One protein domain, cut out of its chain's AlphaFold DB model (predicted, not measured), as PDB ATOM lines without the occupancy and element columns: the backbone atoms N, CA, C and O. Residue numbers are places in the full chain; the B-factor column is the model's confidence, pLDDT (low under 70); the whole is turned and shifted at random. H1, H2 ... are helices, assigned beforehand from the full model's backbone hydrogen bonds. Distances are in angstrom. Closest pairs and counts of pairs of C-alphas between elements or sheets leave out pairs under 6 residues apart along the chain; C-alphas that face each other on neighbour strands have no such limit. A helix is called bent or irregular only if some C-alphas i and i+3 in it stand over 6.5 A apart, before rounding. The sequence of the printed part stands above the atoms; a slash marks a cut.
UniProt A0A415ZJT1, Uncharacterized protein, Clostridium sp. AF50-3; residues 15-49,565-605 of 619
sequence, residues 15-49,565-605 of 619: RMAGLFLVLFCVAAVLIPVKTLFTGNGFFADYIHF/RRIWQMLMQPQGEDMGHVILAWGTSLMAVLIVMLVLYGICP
ATOM      1  N   ARG A  15     -27.298  25.648   5.829       68.44
ATOM      2  CA  ARG A  15     -26.726  26.933   6.267       68.44
ATOM      3  C   ARG A  15     -27.076  28.068   5.313       68.44
ATOM      4  O   ARG A  15     -27.458  29.136   5.780       68.44
ATOM      5  N   MET A  16     -26.979  27.828   4.006       69.06
ATOM      6  CA  MET A  16     -27.368  28.793   2.977       69.06
ATOM      7  C   MET A  16     -28.865  29.095   3.058       69.06
ATOM      8  O   MET A  16     -29.238  30.260   3.124       69.06
ATOM      9  N   ALA A  17     -29.719  28.072   3.170       65.75
ATOM     10  CA  ALA A  17     -31.155  28.249   3.377       65.75
ATOM     11  C   ALA A  17     -31.458  29.039   4.662       65.75
ATOM     12  O   ALA A  17     -32.278  29.952   4.641       65.75
ATOM     13  N   GLY A  18     -30.755  28.749   5.762       70.31
ATOM     14  CA  GLY A  18     -30.871  29.511   7.006       70.31
ATOM     15  C   GLY A  18     -30.455  30.979   6.859       70.31
ATOM     16  O   GLY A  18     -31.140  31.855   7.379       70.31
ATOM     17  N   LEU A  19     -29.379  31.263   6.120       75.44
ATOM     18  CA  LEU A  19     -28.931  32.626   5.827       75.44
ATOM     19  C   LEU A  19     -29.957  33.382   4.970       75.44
ATOM     20  O   LEU A  19     -30.330  34.501   5.316       75.44
ATOM     21  N   PHE A  20     -30.453  32.760   3.895       73.56
ATOM     22  CA  PHE A  20     -31.502  33.334   3.047       73.56
ATOM     23  C   PHE A  20     -32.764  33.644   3.849       73.56
ATOM     24  O   PHE A  20     -33.334  34.719   3.700       73.56
ATOM     25  N   LEU A  21     -33.159  32.750   4.753       71.38
ATOM     26  CA  LEU A  21     -34.326  32.927   5.612       71.38
ATOM     27  C   LEU A  21     -34.143  34.109   6.574       71.38
ATOM     28  O   LEU A  21     -35.048  34.925   6.714       71.38
ATOM     29  N   VAL A  22     -32.958  34.259   7.176       77.38
ATOM     30  CA  VAL A  22     -32.638  35.423   8.018       77.38
ATOM     31  C   VAL A  22     -32.693  36.719   7.209       77.38
ATOM     32  O   VAL A  22     -33.332  37.672   7.648       77.38
ATOM     33  N   LEU A  23     -32.083  36.753   6.021       77.62
ATOM     34  CA  LEU A  23     -32.125  37.922   5.135       77.62
ATOM     35  C   LEU A  23     -33.563  38.278   4.740       77.62
ATOM     36  O   LEU A  23     -33.935  39.450   4.762       77.62
ATOM     37  N   PHE A  24     -34.391  37.276   4.450       75.06
ATOM     38  CA  PHE A  24     -35.789  37.477   4.084       75.06
ATOM     39  C   PHE A  24     -36.637  37.952   5.276       75.06
ATOM     40  O   PHE A  24     -37.474  38.835   5.117       75.06
ATOM     41  N   CYS A  25     -36.382  37.458   6.494       77.75
ATOM     42  CA  CYS A  25     -36.995  37.983   7.718       77.75
ATOM     43  C   CYS A  25     -36.582  39.433   8.007       77.75
ATOM     44  O   CYS A  25     -37.416  40.232   8.423       77.75
ATOM     45  N   VAL A  26     -35.316  39.792   7.771       82.38
ATOM     46  CA  VAL A  26     -34.842  41.178   7.900       82.38
ATOM     47  C   VAL A  26     -35.541  42.072   6.876       82.38
ATOM     48  O   VAL A  26     -36.069  43.124   7.240       82.38
ATOM     49  N   ALA A  27     -35.635  41.632   5.618       78.94
ATOM     50  CA  ALA A  27     -36.386  42.338   4.583       78.94
ATOM     51  C   ALA A  27     -37.865  42.506   4.969       78.94
ATOM     52  O   ALA A  27     -38.422  43.588   4.792       78.94
ATOM     53  N   ALA A  28     -38.468  41.486   5.590       78.19
ATOM     54  CA  ALA A  28     -39.859  41.513   6.027       78.19
ATOM     55  C   ALA A  28     -40.173  42.595   7.070       78.19
ATOM     56  O   ALA A  28     -41.338  42.950   7.230       78.19
ATOM     57  N   VAL A  29     -39.156  43.094   7.778       82.06
ATOM     58  CA  VAL A  29     -39.270  44.185   8.753       82.06
ATOM     59  C   VAL A  29     -38.847  45.514   8.129       82.06
ATOM     60  O   VAL A  29     -39.558  46.509   8.257       82.06
ATOM     61  N   LEU A  30     -37.714  45.543   7.421       83.94
ATOM     62  CA  LEU A  30     -37.170  46.780   6.857       83.94
ATOM     63  C   LEU A  30     -38.054  47.371   5.752       83.94
ATOM     64  O   LEU A  30     -38.183  48.593   5.679       83.94
ATOM     65  N   ILE A  31     -38.677  46.534   4.914       81.81
ATOM     66  CA  ILE A  31     -39.545  46.996   3.822       81.81
ATOM     67  C   ILE A  31     -40.770  47.748   4.379       81.81
ATOM     68  O   ILE A  31     -40.958  48.908   3.999       81.81
ATOM     69  N   PRO A  32     -41.567  47.198   5.320       82.50
ATOM     70  CA  PRO A  32     -42.652  47.941   5.953       82.50
ATOM     71  C   PRO A  32     -42.170  49.192   6.681       82.50
ATOM     72  O   PRO A  32     -42.788  50.240   6.542       82.50
ATOM     73  N   VAL A  33     -41.053  49.119   7.414       83.31
ATOM     74  CA  VAL A  33     -40.546  50.277   8.168       83.31
ATOM     75  C   VAL A  33     -40.215  51.435   7.231       83.31
ATOM     76  O   VAL A  33     -40.669  52.555   7.450       83.31
ATOM     77  N   LYS A  34     -39.484  51.163   6.145       83.56
ATOM     78  CA  LYS A  34     -39.153  52.183   5.150       83.56
ATOM     79  C   LYS A  34     -40.409  52.707   4.450       83.56
ATOM     80  O   LYS A  34     -40.573  53.913   4.317       83.56
ATOM     81  N   THR A  35     -41.298  51.823   4.007       78.69
ATOM     82  CA  THR A  35     -42.471  52.224   3.213       78.69
ATOM     83  C   THR A  35     -43.506  52.996   4.029       78.69
ATOM     84  O   THR A  35     -44.130  53.908   3.502       78.69
ATOM     85  N   LEU A  36     -43.688  52.665   5.307       81.50
ATOM     86  CA  LEU A  36     -44.714  53.277   6.147       81.50
ATOM     87  C   LEU A  36     -44.251  54.554   6.845       81.50
ATOM     88  O   LEU A  36     -45.052  55.473   6.990       81.50
ATOM     89  N   PHE A  37     -42.992  54.614   7.282       82.12
ATOM     90  CA  PHE A  37     -42.528  55.642   8.217       82.12
ATOM     91  C   PHE A  37     -41.512  56.629   7.630       82.12
ATOM     92  O   PHE A  37     -41.059  57.514   8.351       82.12
ATOM     93  N   THR A  38     -41.118  56.495   6.358       81.56
ATOM     94  CA  THR A  38     -40.130  57.396   5.732       81.56
ATOM     95  C   THR A  38     -40.640  58.004   4.428       81.56
ATOM     96  O   THR A  38     -41.460  57.397   3.741       81.56
ATOM     97  N   GLY A  39     -40.133  59.191   4.070       81.06
ATOM     98  CA  GLY A  39     -40.528  59.906   2.851       81.06
ATOM     99  C   GLY A  39     -42.027  60.215   2.835       81.06
ATOM    100  O   GLY A  39     -42.563  60.681   3.831       81.06
ATOM    101  N   ASN A  40     -42.705  59.875   1.736       74.19
ATOM    102  CA  ASN A  40     -44.161  60.021   1.575       74.19
ATOM    103  C   ASN A  40     -44.955  58.846   2.190       74.19
ATOM    104  O   ASN A  40     -46.038  58.507   1.715       74.19
ATOM    105  N   GLY A  41     -44.386  58.150   3.177       76.31
ATOM    106  CA  GLY A  41     -45.033  57.012   3.823       76.31
ATOM    107  C   GLY A  41     -46.271  57.434   4.617       76.31
ATOM    108  O   GLY A  41     -46.270  58.465   5.281       76.31
ATOM    109  N   PHE A  42     -47.314  56.599   4.598       78.38
ATOM    110  CA  PHE A  42     -48.614  56.887   5.226       78.38
ATOM    111  C   PHE A  42     -48.537  57.299   6.710       78.38
ATOM    112  O   PHE A  42     -49.365  58.074   7.177       78.38
ATOM    113  N   PHE A  43     -47.550  56.796   7.461       81.81
ATOM    114  CA  PHE A  43     -47.351  57.104   8.881       81.81
ATOM    115  C   PHE A  43     -46.183  58.065   9.159       81.81
ATOM    116  O   PHE A  43     -45.885  58.301  10.330       81.81
ATOM    117  N   ALA A  44     -45.522  58.617   8.136       83.00
ATOM    118  CA  ALA A  44     -44.340  59.468   8.307       83.00
ATOM    119  C   ALA A  44     -44.641  60.702   9.180       83.00
ATOM    120  O   ALA A  44     -43.950  60.942  10.171       83.00
ATOM    121  N   ASP A  45     -45.740  61.402   8.899       82.94
ATOM    122  CA  ASP A  45     -46.136  62.595   9.659       82.94
ATOM    123  C   ASP A  45     -46.619  62.251  11.078       82.94
ATOM    124  O   ASP A  45     -46.371  62.985  12.039       82.94
ATOM    125  N   TYR A  46     -47.243  61.080  11.244       82.25
ATOM    126  CA  TYR A  46     -47.836  60.652  12.512       82.25
ATOM    127  C   TYR A  46     -46.801  60.355  13.601       82.25
ATOM    128  O   TYR A  46     -47.134  60.423  14.785       82.25
ATOM    129  N   ILE A  47     -45.547  60.045  13.250       81.19
ATOM    130  CA  ILE A  47     -44.486  59.762  14.235       81.19
ATOM    131  C   ILE A  47     -44.155  60.999  15.077       81.19
ATOM    132  O   ILE A  47     -43.777  60.883  16.249       81.19
ATOM    133  N   HIS A  48     -44.291  62.191  14.499       83.38
ATOM    134  CA  HIS A  48     -43.877  63.427  15.153       83.38
ATOM    135  C   HIS A  48     -44.891  63.937  16.182       83.38
ATOM    136  O   HIS A  48     -44.502  64.713  17.068       83.38
ATOM    137  N   PHE A  49     -46.137  63.454  16.126       87.81
ATOM    138  CA  PHE A  49     -47.189  63.815  17.070       87.81
ATOM    139  C   PHE A  49     -46.840  63.440  18.511       87.81
ATOM    140  O   PHE A  49     -46.216  62.416  18.807       87.81
ATOM    141  N   ARG A 565     -50.414  44.393 -10.436       84.00
ATOM    142  CA  ARG A 565     -50.040  45.568  -9.636       84.00
ATOM    143  C   ARG A 565     -50.653  45.507  -8.236       84.00
ATOM    144  O   ARG A 565     -49.931  45.690  -7.260       84.00
ATOM    145  N   ARG A 566     -51.946  45.182  -8.121       83.62
ATOM    146  CA  ARG A 566     -52.643  45.069  -6.827       83.62
ATOM    147  C   ARG A 566     -52.120  43.913  -5.974       83.62
ATOM    148  O   ARG A 566     -51.949  44.090  -4.773       83.62
ATOM    149  N   ILE A 567     -51.817  42.754  -6.568       83.56
ATOM    150  CA  ILE A 567     -51.201  41.623  -5.850       83.56
ATOM    151  C   ILE A 567     -49.824  42.026  -5.311       83.56
ATOM    152  O   ILE A 567     -49.524  41.780  -4.143       83.56
ATOM    153  N   TRP A 568     -49.000  42.684  -6.132       82.81
ATOM    154  CA  TRP A 568     -47.694  43.182  -5.703       82.81
ATOM    155  C   TRP A 568     -47.809  44.208  -4.569       82.81
ATOM    156  O   TRP A 568     -47.138  44.076  -3.543       82.81
ATOM    157  N   GLN A 569     -48.699  45.193  -4.714       81.50
ATOM    158  CA  GLN A 569     -48.959  46.202  -3.687       81.50
ATOM    159  C   GLN A 569     -49.446  45.555  -2.385       81.50
ATOM    160  O   GLN A 569     -48.935  45.864  -1.314       81.50
ATOM    161  N   MET A 570     -50.352  44.580  -2.459       80.62
ATOM    162  CA  MET A 570     -50.852  43.863  -1.285       80.62
ATOM    163  C   MET A 570     -49.772  43.014  -0.592       80.62
ATOM    164  O   MET A 570     -49.817  42.856   0.627       80.62
ATOM    165  N   LEU A 571     -48.803  42.458  -1.325       78.19
ATOM    166  CA  LEU A 571     -47.764  41.592  -0.753       78.19
ATOM    167  C   LEU A 571     -46.540  42.354  -0.232       78.19
ATOM    168  O   LEU A 571     -45.983  41.959   0.791       78.19
ATOM    169  N   MET A 572     -46.111  43.417  -0.918       74.88
ATOM    170  CA  MET A 572     -44.815  44.063  -0.665       74.88
ATOM    171  C   MET A 572     -44.919  45.530  -0.256       74.88
ATOM    172  O   MET A 572     -44.179  45.960   0.627       74.88
ATOM    173  N   GLN A 573     -45.802  46.302  -0.890       75.06
ATOM    174  CA  GLN A 573     -45.854  47.751  -0.699       75.06
ATOM    175  C   GLN A 573     -47.249  48.308  -1.023       75.06
ATOM    176  O   GLN A 573     -47.495  48.724  -2.160       75.06
ATOM    177  N   PRO A 574     -48.173  48.350  -0.047       72.12
ATOM    178  CA  PRO A 574     -49.471  48.972  -0.251       72.12
ATOM    179  C   PRO A 574     -49.264  50.484  -0.193       72.12
ATOM    180  O   PRO A 574     -49.247  51.075   0.874       72.12
ATOM    181  N   GLN A 575     -48.989  51.112  -1.330       69.69
ATOM    182  CA  GLN A 575     -48.797  52.560  -1.449       69.69
ATOM    183  C   GLN A 575     -49.571  53.062  -2.667       69.69
ATOM    184  O   GLN A 575     -49.677  52.348  -3.668       69.69
ATOM    185  N   GLY A 576     -50.103  54.281  -2.569       70.31
ATOM    186  CA  GLY A 576     -50.955  54.916  -3.580       70.31
ATOM    187  C   GLY A 576     -52.360  55.235  -3.062       70.31
ATOM    188  O   GLY A 576     -52.792  54.680  -2.050       70.31
ATOM    189  N   GLU A 577     -53.069  56.120  -3.769       67.06
ATOM    190  CA  GLU A 577     -54.421  56.581  -3.402       67.06
ATOM    191  C   GLU A 577     -55.410  55.411  -3.263       67.06
ATOM    192  O   GLU A 577     -56.125  55.308  -2.266       67.06
ATOM    193  N   ASP A 578     -55.337  54.439  -4.176       70.25
ATOM    194  CA  ASP A 578     -56.176  53.234  -4.165       70.25
ATOM    195  C   ASP A 578     -55.871  52.272  -3.002       70.25
ATOM    196  O   ASP A 578     -56.683  51.404  -2.695       70.25
ATOM    197  N   MET A 579     -54.709  52.382  -2.349       72.94
ATOM    198  CA  MET A 579     -54.232  51.411  -1.351       72.94
ATOM    199  C   MET A 579     -54.297  51.929   0.089       72.94
ATOM    200  O   MET A 579     -54.037  51.161   1.017       72.94
ATOM    201  N   GLY A 580     -54.692  53.189   0.312       68.25
ATOM    202  CA  GLY A 580     -54.744  53.795   1.652       68.25
ATOM    203  C   GLY A 580     -55.597  53.005   2.655       68.25
ATOM    204  O   GLY A 580     -55.211  52.826   3.809       68.25
ATOM    205  N   HIS A 581     -56.712  52.433   2.199       70.25
ATOM    206  CA  HIS A 581     -57.574  51.579   3.024       70.25
ATOM    207  C   HIS A 581     -56.983  50.176   3.273       70.25
ATOM    208  O   HIS A 581     -57.300  49.542   4.280       70.25
ATOM    209  N   VAL A 582     -56.103  49.693   2.387       74.75
ATOM    210  CA  VAL A 582     -55.430  48.387   2.497       74.75
ATOM    211  C   VAL A 582     -54.277  48.446   3.501       74.75
ATOM    212  O   VAL A 582     -54.072  47.486   4.241       74.75
ATOM    213  N   ILE A 583     -53.566  49.579   3.579       74.12
ATOM    214  CA  ILE A 583     -52.427  49.796   4.493       74.12
ATOM    215  C   ILE A 583     -52.789  49.458   5.944       74.12
ATOM    216  O   ILE A 583     -52.026  48.784   6.634       74.12
ATOM    217  N   LEU A 584     -53.972  49.881   6.397       68.44
ATOM    218  CA  LEU A 584     -54.425  49.695   7.780       68.44
ATOM    219  C   LEU A 584     -54.655  48.220   8.152       68.44
ATOM    220  O   LEU A 584     -54.469  47.838   9.312       68.44
ATOM    221  N   ALA A 585     -55.027  47.394   7.172       68.44
ATOM    222  CA  ALA A 585     -55.274  45.961   7.326       68.44
ATOM    223  C   ALA A 585     -54.135  45.093   6.757       68.44
ATOM    224  O   ALA A 585     -54.273  43.872   6.651       68.44
ATOM    225  N   TRP A 586     -53.006  45.700   6.381       77.75
ATOM    226  CA  TRP A 586     -51.934  44.999   5.692       77.75
ATOM    227  C   TRP A 586     -51.243  43.975   6.600       77.75
ATOM    228  O   TRP A 586     -50.842  44.256   7.732       77.75
ATOM    229  N   GLY A 587     -51.065  42.759   6.077       70.00
ATOM    230  CA  GLY A 587     -50.399  41.660   6.774       70.00
ATOM    231  C   GLY A 587     -48.869  41.749   6.806       70.00
ATOM    232  O   GLY A 587     -48.229  40.809   7.276       70.00
ATOM    233  N   THR A 588     -48.295  42.866   6.337       78.75
ATOM    234  CA  THR A 588     -46.862  43.092   6.065       78.75
ATOM    235  C   THR A 588     -46.280  42.145   5.009       78.75
ATOM    236  O   THR A 588     -46.899  41.159   4.603       78.75
ATOM    237  N   SER A 589     -45.029  42.389   4.620       79.00
ATOM    238  CA  SER A 589     -44.222  41.474   3.800       79.00
ATOM    239  C   SER A 589     -43.994  40.094   4.434       79.00
ATOM    240  O   SER A 589     -43.492  39.192   3.764       79.00
ATOM    241  N   LEU A 590     -44.401  39.881   5.694       79.75
ATOM    242  CA  LEU A 590     -44.421  38.561   6.325       79.75
ATOM    243  C   LEU A 590     -45.223  37.539   5.505       79.75
ATOM    244  O   LEU A 590     -44.809  36.389   5.399       79.75
ATOM    245  N   MET A 591     -46.335  37.945   4.883       77.56
ATOM    246  CA  MET A 591     -47.127  37.029   4.055       77.56
ATOM    247  C   MET A 591     -46.327  36.526   2.846       77.56
ATOM    248  O   MET A 591     -46.307  35.328   2.567       77.56
ATOM    249  N   ALA A 592     -45.597  37.421   2.175       76.62
ATOM    250  CA  ALA A 592     -44.719  37.048   1.071       76.62
ATOM    251  C   ALA A 592     -43.606  36.090   1.529       76.62
ATOM    252  O   ALA A 592     -43.317  35.114   0.840       76.62
ATOM    253  N   VAL A 593     -43.040  36.306   2.726       77.50
ATOM    254  CA  VAL A 593     -42.064  35.389   3.349       77.50
ATOM    255  C   VAL A 593     -42.640  33.997   3.512       77.50
ATOM    256  O   VAL A 593     -42.008  33.023   3.114       77.50
ATOM    257  N   LEU A 594     -43.841  33.892   4.073       77.94
ATOM    258  CA  LEU A 594     -44.473  32.602   4.323       77.94
ATOM    259  C   LEU A 594     -44.796  31.859   3.019       77.94
ATOM    260  O   LEU A 594     -44.609  30.646   2.960       77.94
ATOM    261  N   ILE A 595     -45.204  32.572   1.964       78.19
ATOM    262  CA  ILE A 595     -45.447  31.982   0.638       78.19
ATOM    263  C   ILE A 595     -44.144  31.455   0.029       78.19
ATOM    264  O   ILE A 595     -44.094  30.305  -0.402       78.19
ATOM    265  N   VAL A 596     -43.072  32.254   0.035       75.94
ATOM    266  CA  VAL A 596     -41.759  31.816  -0.467       75.94
ATOM    267  C   VAL A 596     -41.263  30.606   0.322       75.94
ATOM    268  O   VAL A 596     -40.814  29.629  -0.268       75.94
ATOM    269  N   MET A 597     -41.419  30.619   1.646       74.31
ATOM    270  CA  MET A 597     -41.084  29.488   2.510       74.31
ATOM    271  C   MET A 597     -41.873  28.225   2.159       74.31
ATOM    272  O   MET A 597     -41.297  27.138   2.133       74.31
ATOM    273  N   LEU A 598     -43.169  28.351   1.865       76.06
ATOM    274  CA  LEU A 598     -44.010  27.230   1.451       76.06
ATOM    275  C   LEU A 598     -43.547  26.645   0.110       76.06
ATOM    276  O   LEU A 598     -43.443  25.427  -0.023       76.06
ATOM    277  N   VAL A 599     -43.220  27.504  -0.858       76.00
ATOM    278  CA  VAL A 599     -42.708  27.096  -2.173       76.00
ATOM    279  C   VAL A 599     -41.345  26.411  -2.038       76.00
ATOM    280  O   VAL A 599     -41.161  25.311  -2.548       76.00
ATOM    281  N   LEU A 600     -40.413  26.997  -1.280       69.88
ATOM    282  CA  LEU A 600     -39.097  26.404  -1.014       69.88
ATOM    283  C   LEU A 600     -39.206  25.060  -0.286       69.88
ATOM    284  O   LEU A 600     -38.455  24.134  -0.590       69.88
ATOM    285  N   TYR A 601     -40.153  24.933   0.649       69.00
ATOM    286  CA  TYR A 601     -40.435  23.668   1.321       69.00
ATOM    287  C   TYR A 601     -40.998  22.617   0.356       69.00
ATOM    288  O   TYR A 601     -40.592  21.460   0.428       69.00
ATOM    289  N   GLY A 602     -41.898  23.007  -0.554       63.75
ATOM    290  CA  GLY A 602     -42.457  22.118  -1.575       63.75
ATOM    291  C   GLY A 602     -41.434  21.651  -2.617       63.75
ATOM    292  O   GLY A 602     -41.552  20.540  -3.123       63.75
ATOM    293  N   ILE A 603     -40.423  22.476  -2.909       57.47
ATOM    294  CA  ILE A 603     -39.344  22.169  -3.860       57.47
ATOM    295  C   ILE A 603     -38.233  21.323  -3.216       57.47
ATOM    296  O   ILE A 603     -37.578  20.547  -3.910       57.47
ATOM    297  N   CYS A 604     -38.003  21.433  -1.901       45.31
ATOM    298  CA  CYS A 604     -36.990  20.619  -1.230       45.31
ATOM    299  C   CYS A 604     -37.382  19.131  -1.263       45.31
ATOM    300  O   CYS A 604     -38.411  18.766  -0.684       45.31
ATOM    301  N   PRO A 605     -36.563  18.243  -1.862       41.50
ATOM    302  CA  PRO A 605     -36.826  16.816  -1.803       41.50
ATOM    303  C   PRO A 605     -36.857  16.400  -0.333       41.50
ATOM    304  O   PRO A 605     -35.931  16.686   0.432       41.50
TER     305      PRO A 605
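Overview. This is residues 15 to 49 and 565 to 605 of the 619 residues of an uncharacterized protein of Clostridium sp. AF50-3 (UniProt A0A415ZJT1). Two long helices, H1 and H5, run side by side in opposite ways and make a loose rod, with H5 along the first part of H1. Short helix H2 sits beyond the last residue of H1, while the short helices H3 and H4 lie toward the first residues of H5. The printed part has 76 residues, with five named helices in the order H1, H2, H3, H4, H5 and no named strand, an all-helix domain. It is loose, with a radius of gyration of the C-alphas of 14.5 A, and spans 49 by 24 by 16 A.

Along the chain. Find C-alpha 15 at (-26.726, 26.933, 6.267); from there H1, residues 15 to 37, runs 32.8 A. H2 follows at residues 45 to 48. After the cut, look for H3 at residues 565 to 571 and H4 at residues 577 to 583. H4 is irregular: C-alphas 578 and 581 are 7.5 A apart. H5, residues 590 to 603, runs 20.0 A to C-alpha 603 at (-39.344, 22.169, -3.860).

Arrangement. Residues 24 to 28 of H1 touch residues 590 to 593 of H5, with the closest C-alphas, Ala 28 and Leu 590, 5.4 A apart. These helices run opposite ways at a shallow tilt of 22 degrees. H3 is close to H5 but not clearly touching it, about perpendicular at 90 degrees; their closest C-alphas, Leu 571 and Ala 592, are 5.8 A apart. H3 and H4 are also close but not clearly touching, with Met 570 and Val 582 the closest C-alphas at 7.5 A. H1 is apart from H3 and H4. H2 is close to H1 but not clearly touching it, with the closest C-alphas, Phe 37 and Ile 47, 7.6 A apart. Every O i to N i+4 pair is within hydrogen-bond range in H3 and H5, against 18 of 19 in H1 and 1 of 3 in H4, where 1 of 4 O i to N i+3 pairs is in range; H2 is too short for an O i to N i+4 pair.

Size, cuts and confidence. The C-alphas of Phe 49 and Pro 605, the two farthest apart, are 51.7 A apart. Residues 50 to 564 are not printed, and C-alphas 49 and 565 stand 32.5 A apart across the cut. Of the links printed whole, H3 to H4 is tight, and H1 to H2 and H4 to H5 are short. The mean pLDDT of the printed part is 75.6; 14 residues are under 70, among them 15 to 17 and 600 to 605.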